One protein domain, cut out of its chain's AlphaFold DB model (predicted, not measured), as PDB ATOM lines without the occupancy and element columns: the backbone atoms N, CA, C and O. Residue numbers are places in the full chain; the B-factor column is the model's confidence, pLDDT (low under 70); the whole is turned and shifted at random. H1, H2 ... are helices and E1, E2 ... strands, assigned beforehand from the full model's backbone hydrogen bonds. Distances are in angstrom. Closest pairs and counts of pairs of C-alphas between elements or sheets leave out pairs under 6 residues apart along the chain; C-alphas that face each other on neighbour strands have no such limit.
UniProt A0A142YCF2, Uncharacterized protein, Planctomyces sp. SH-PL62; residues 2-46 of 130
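AT A GLANCE: This is residues 2 to 46 of the 130 residues of an uncharacterized protein of Planctomyces sp. SH-PL62 (UniProt A0A142YCF2). A small two-stranded sheet, E1 beside E2, lies between H1 and H2, one over each face; H3 lies beyond the end of E2. The printed part has 45 residues, ordered H1, E1, H2, E2, H3, mixed in class. It is compact, radius of gyration of the C-alphas 10.4 A, and flat, 28 by 22 by 8 A.

HOW THE PARTS SIT: E1, residues 15 to 18, and E2, residues 33 to 36, are parallel; N 16 and O 33 are within hydrogen-bond range at 2.9 A. The closest C-alphas of E1 and H1, residues 3 to 11, are Cys 15 and Ala 9, 5.5 A. Those of E2 and H2, residues 21 to 29, are Pro 34 and Ala 27, 5.9 A. E1, H2, E2 form a strand-helix-strand unit, parallel strands joined through a helix, its crossover right-handed. H3, residues 38 to 46, is close to but not clearly touching H2: closest C-alphas Tyr 41 and Leu 21, 7.9 A. Every O i to N i+4 pair is within hydrogen-bond range in H1 and H3, 3 of 5 in H2.

IN THESE COORDINATES: H1, 12.4 A, begins at C-alpha 3 (-45.288, -9.343, 10.817). H2 spans 14.1 A; H3, 10.1 A, ends at C-alpha 46 (-39.070, 6.752, 1.273).

THE WHOLE: The printed part has no cut; its four links are tight. No printed residue is under pLDDT 70.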
ATOM      1  N   ASP A   2     -44.575  -6.108   8.102       87.44
ATOM      2  CA  ASP A   2     -44.633  -5.765   9.539       87.44
ATOM      3  C   ASP A   2     -44.731  -6.962  10.490       87.44
ATOM      4  O   ASP A   2     -44.405  -6.827  11.665       87.44
ATOM      5  N   LEU A   3     -45.104  -8.146   9.990       88.88
ATOM      6  CA  LEU A   3     -45.288  -9.343  10.817       88.88
ATOM      7  C   LEU A   3     -44.045  -9.672  11.658       88.88
ATOM      8  O   LEU A   3     -44.158  -9.960  12.843       88.88
ATOM      9  N   THR A   4     -42.847  -9.590  11.073       90.12
ATOM     10  CA  THR A   4     -41.600  -9.881  11.796       90.12
ATOM     11  C   THR A   4     -41.337  -8.873  12.914       90.12
ATOM     12  O   THR A   4     -40.875  -9.263  13.983       90.12
ATOM     13  N   ALA A   5     -41.657  -7.593  12.700       92.44
ATOM     14  CA  ALA A   5     -41.526  -6.559  13.722       92.44
ATOM     15  C   ALA A   5     -42.526  -6.779  14.871       92.44
ATOM     16  O   ALA A   5     -42.154  -6.675  16.038       92.44
ATOM     17  N   GLU A   6     -43.770  -7.137  14.541       93.31
ATOM     18  CA  GLU A   6     -44.819  -7.459  15.515       93.31
ATOM     19  C   GLU A   6     -44.447  -8.671  16.372       93.31
ATOM     20  O   GLU A   6     -44.499  -8.594  17.600       93.31
ATOM     21  N   MET A   7     -43.994  -9.758  15.743       94.19
ATOM     22  CA  MET A   7     -43.530 -10.950  16.455       94.19
ATOM     23  C   MET A   7     -42.343 -10.625  17.366       94.19
ATOM     24  O   MET A   7     -42.366 -10.957  18.545       94.19
ATOM     25  N   LEU A   8     -41.329  -9.918  16.857       92.38
ATOM     26  CA  LEU A   8     -40.147  -9.569  17.648       92.38
ATOM     27  C   LEU A   8     -40.500  -8.713  18.876       92.38
ATOM     28  O   LEU A   8     -39.920  -8.902  19.944       92.38
ATOM     29  N   ALA A   9     -41.458  -7.792  18.739       93.50
ATOM     30  CA  ALA A   9     -41.936  -6.967  19.847       93.50
ATOM     31  C   ALA A   9     -42.750  -7.751  20.884       93.50
ATOM     32  O   ALA A   9     -42.730  -7.380  22.055       93.50
ATOM     33  N   GLY A  10     -43.442  -8.816  20.471       93.19
ATOM     34  CA  GLY A  10     -44.141  -9.726  21.380       93.19
ATOM     35  C   GLY A  10     -43.204 -10.653  22.159       93.19
ATOM     36  O   GLY A  10     -43.475 -10.952  23.318       93.19
ATOM     37  N   GLU A  11     -42.092 -11.069  21.550       95.31
ATOM     38  CA  GLU A  11     -41.144 -12.024  22.147       95.31
ATOM     39  C   GLU A  11     -40.114 -11.365  23.080       95.31
ATOM     40  O   GLU A  11     -39.678 -11.959  24.067       95.31
ATOM     41  N   LEU A  12     -39.691 -10.131  22.787       94.06
ATOM     42  CA  LEU A  12     -38.643  -9.459  23.555       94.06
ATOM     43  C   LEU A  12     -39.218  -8.557  24.652       94.06
ATOM     44  O   LEU A  12     -39.826  -7.519  24.389       94.06
ATOM     45  N   ALA A  13     -38.932  -8.898  25.911       94.69
ATOM     46  CA  ALA A  13     -39.250  -8.039  27.049       94.69
ATOM     47  C   ALA A  13     -38.605  -6.651  26.895       94.69
ATOM     48  O   ALA A  13     -37.472  -6.532  26.433       94.69
ATOM     49  N   GLY A  14     -39.288  -5.583  27.309       95.62
ATOM     50  CA  GLY A  14     -38.749  -4.217  27.232       95.62
ATOM     51  C   GLY A  14     -38.575  -3.684  25.804       95.62
ATOM     52  O   GLY A  14     -37.770  -2.775  25.586       95.62
ATOM     53  N   CYS A  15     -39.287  -4.256  24.832       96.75
ATOM     54  CA  CYS A  15     -39.403  -3.726  23.479       96.75
ATOM     55  C   CYS A  15     -40.786  -3.109  23.236       96.75
ATOM     56  O   CYS A  15     -41.755  -3.419  23.924       96.75
ATOM     57  N   ARG A  16     -40.873  -2.204  22.257       96.44
ATOM     58  CA  ARG A  16     -42.132  -1.586  21.826       96.44
ATOM     59  C   ARG A  16     -42.178  -1.501  20.310       96.44
ATOM     60  O   ARG A  16     -41.276  -0.926  19.711       96.44
ATOM     61  N   LEU A  17     -43.241  -2.016  19.701       96.94
ATOM     62  CA  LEU A  17     -43.499  -1.791  18.282       96.94
ATOM     63  C   LEU A  17     -43.754  -0.297  18.027       96.94
ATOM     64  O   LEU A  17     -44.547   0.325  18.736       96.94
ATOM     65  N   VAL A  18     -43.099   0.251  17.010       96.94
ATOM     66  CA  VAL A  18     -43.338   1.599  16.480       96.94
ATOM     67  C   VAL A  18     -43.574   1.507  14.974       96.94
ATOM     68  O   VAL A  18     -42.993   0.653  14.304       96.94
ATOM     69  N   ARG A  19     -44.445   2.357  14.436       95.25
ATOM     70  CA  ARG A  19     -44.792   2.408  13.006       95.25
ATOM     71  C   ARG A  19     -44.316   3.697  12.347       95.25
ATOM     72  O   ARG A  19     -44.199   3.744  11.125       95.25
ATOM     73  N   GLU A  20     -44.015   4.715  13.145       94.38
ATOM     74  CA  GLU A  20     -43.465   5.987  12.694       94.38
ATOM     75  C   GLU A  20     -42.169   6.334  13.437       94.38
ATOM     76  O   GLU A  20     -41.992   6.029  14.619       94.38
ATOM     77  N   LEU A  21     -41.269   7.057  12.763       93.88
ATOM     78  CA  LEU A  21     -40.041   7.558  13.392       93.88
ATOM     79  C   LEU A  21     -40.335   8.574  14.513       93.88
ATOM     80  O   LEU A  21     -39.572   8.681  15.472       93.88
ATOM     81  N   SER A  22     -41.469   9.276  14.427       94.50
ATOM     82  CA  SER A  22     -41.965  10.229  15.431       94.50
ATOM     83  C   SER A  22     -42.246   9.579  16.796       94.50
ATOM     84  O   SER A  22     -42.224  10.259  17.823       94.50
ATOM     85  N   GLU A  23     -42.464   8.260  16.840       96.56
ATOM     86  CA  GLU A  23     -42.758   7.511  18.066       96.56
ATOM     87  C   GLU A  23     -41.494   7.113  18.848       96.56
ATOM     88  O   GLU A  23     -41.573   6.818  20.048       96.56
ATOM     89  N   LEU A  24     -40.320   7.132  18.203       96.44
ATOM     90  CA  LEU A  24     -39.049   6.714  18.806       96.44
ATOM     91  C   LEU A  24     -38.723   7.468  20.109       96.44
ATOM     92  O   LEU A  24     -38.438   6.802  21.112       96.44
ATOM     93  N   PRO A  25     -38.841   8.814  20.189       96.62
ATOM     94  CA  PRO A  25     -38.519   9.547  21.412       96.62
ATOM     95  C   PRO A  25     -39.410   9.174  22.601       96.62
ATOM     96  O   PRO A  25     -38.974   9.232  23.751       96.62
ATOM     97  N   ALA A  26     -40.669   8.799  22.359       97.44
ATOM     98  CA  ALA A  26     -41.565   8.358  23.423       97.44
ATOM     99  C   ALA A  26     -41.175   6.969  23.952       97.44
ATOM    100  O   ALA A  26     -41.183   6.764  25.165       97.44
ATOM    101  N   ALA A  27     -40.792   6.043  23.067       97.12
ATOM    102  CA  ALA A  27     -40.306   4.722  23.462       97.12
ATOM    103  C   ALA A  27     -39.011   4.817  24.287       97.12
ATOM    104  O   ALA A  27     -38.932   4.230  25.368       97.12
ATOM    105  N   TRP A  28     -38.042   5.623  23.841       96.69
ATOM    106  CA  TRP A  28     -36.781   5.813  24.562       96.69
ATOM    107  C   TRP A  28     -36.970   6.457  25.939       96.69
ATOM    108  O   TRP A  28     -36.397   5.975  26.913       96.69
ATOM    109  N   ARG A  29     -37.816   7.492  26.062       97.69
ATOM    110  CA  ARG A  29     -38.128   8.111  27.368       97.69
ATOM    111  C   ARG A  29     -38.784   7.140  28.349       97.69
ATOM    112  O   ARG A  29     -38.614   7.295  29.551       97.69
ATOM    113  N   ALA A  30     -39.515   6.152  27.843       97.06
ATOM    114  CA  ALA A  30     -40.106   5.091  28.651       97.06
ATOM    115  C   ALA A  30     -39.105   3.974  29.019       97.06
ATOM    116  O   ALA A  30     -39.504   2.991  29.638       97.06
ATOM    117  N   GLY A  31     -37.830   4.085  28.626       96.88
ATOM    118  CA  GLY A  31     -36.819   3.047  28.845       96.88
ATOM    119  C   GLY A  31     -37.019   1.800  27.978       96.88
ATOM    120  O   GLY A  31     -36.476   0.742  28.290       96.88
ATOM    121  N   LEU A  32     -37.807   1.904  26.904       97.44
ATOM    122  CA  LEU A  32     -38.118   0.797  26.005       97.44
ATOM    123  C   LEU A  32     -37.233   0.831  24.757       97.44
ATOM    124  O   LEU A  32     -36.802   1.889  24.292       97.44
ATOM    125  N   ARG A  33     -37.011  -0.348  24.174       96.75
ATOM    126  CA  ARG A  33     -36.309  -0.522  22.896       96.75
ATOM    127  C   ARG A  33     -37.323  -0.536  21.747       96.75
ATOM    128  O   ARG A  33     -38.088  -1.499  21.648       96.75
ATOM    129  N   PRO A  34     -37.381   0.500  20.897       97.25
ATOM    130  CA  PRO A  34     -38.323   0.508  19.789       97.25
ATOM    131  C   PRO A  34     -37.948  -0.534  18.727       97.25
ATOM    132  O   PRO A  34     -36.776  -0.696  18.394       97.25
ATOM    133  N   ILE A  35     -38.957  -1.201  18.172       96.69
ATOM    134  CA  ILE A  35     -38.861  -2.071  16.998       96.69
ATOM    135  C   ILE A  35     -39.711  -1.438  15.908       96.69
ATOM    136  O   ILE A  35     -40.930  -1.338  16.048       96.69
ATOM    137  N   LEU A  36     -39.065  -0.991  14.836       96.44
ATOM    138  CA  LEU A  36     -39.731  -0.285  13.753       96.44
ATOM    139  C   LEU A  36     -40.337  -1.260  12.740       96.44
ATOM    140  O   LEU A  36     -39.627  -2.029  12.093       96.44
ATOM    141  N   ALA A  37     -41.651  -1.170  12.563       96.00
ATOM    142  CA  ALA A  37     -42.356  -1.703  11.409       96.00
ATOM    143  C   ALA A  37     -42.095  -0.791  10.199       96.00
ATOM    144  O   ALA A  37     -42.575   0.340  10.140       96.00
ATOM    145  N   THR A  38     -41.289  -1.260   9.246       93.69
ATOM    146  CA  THR A  38     -40.741  -0.401   8.185       93.69
ATOM    147  C   THR A  38     -41.694  -0.148   7.024       93.69
ATOM    148  O   THR A  38     -41.435   0.766   6.245       93.69
ATOM    149  N   ARG A  39     -42.787  -0.917   6.885       92.06
ATOM    150  CA  ARG A  39     -43.682  -0.825   5.721       92.06
ATOM    151  C   ARG A  39     -44.176   0.599   5.498       92.06
ATOM    152  O   ARG A  39     -44.014   1.129   4.407       92.06
ATOM    153  N   ARG A  40     -44.745   1.209   6.539       91.62
ATOM    154  CA  ARG A  40     -45.328   2.548   6.446       91.62
ATOM    155  C   ARG A  40     -44.282   3.603   6.101       91.62
ATOM    156  O   ARG A  40     -44.527   4.450   5.256       91.62
ATOM    157  N   TYR A  41     -43.102   3.517   6.717       92.50
ATOM    158  CA  TYR A  41     -41.987   4.401   6.386       92.50
ATOM    159  C   TYR A  41     -41.597   4.283   4.905       92.50
ATOM    160  O   TYR A  41     -41.418   5.298   4.241       92.50
ATOM    161  N   LEU A  42     -41.498   3.063   4.372       92.25
ATOM    162  CA  LEU A  42     -41.171   2.865   2.961       92.25
ATOM    163  C   LEU A  42     -42.264   3.450   2.060       92.25
ATOM    164  O   LEU A  42     -41.958   4.302   1.238       92.25
ATOM    165  N   GLU A  43     -43.523   3.062   2.275       90.75
ATOM    166  CA  GLU A  43     -44.665   3.447   1.433       90.75
ATOM    167  C   GLU A  43     -44.961   4.960   1.459       90.75
ATOM    168  O   GLU A  43     -45.277   5.545   0.426       90.75
ATOM    169  N   GLU A  44     -44.858   5.613   2.619       90.62
ATOM    170  CA  GLU A  44     -45.284   7.012   2.780       90.62
ATOM    171  C   GLU A  44     -44.122   8.015   2.723       90.62
ATOM    172  O   GLU A  44     -44.315   9.155   2.294       90.62
ATOM    173  N   VAL A  45     -42.917   7.617   3.150       88.31
ATOM    174  CA  VAL A  45     -41.776   8.534   3.323       88.31
ATOM    175  C   VAL A  45     -40.673   8.276   2.304       88.31
ATOM    176  O   VAL A  45     -40.245   9.210   1.634       88.31
ATOM    177  N   ASP A  46     -40.191   7.037   2.177       90.38
ATOM    178  CA  ASP A  46     -39.070   6.752   1.273       90.38
ATOM    179  C   ASP A  46     -39.496   6.828  -0.195       90.38
ATOM    180  O   ASP A  46     -38.808   7.443  -0.998       90.38
TER     181      ASP A  46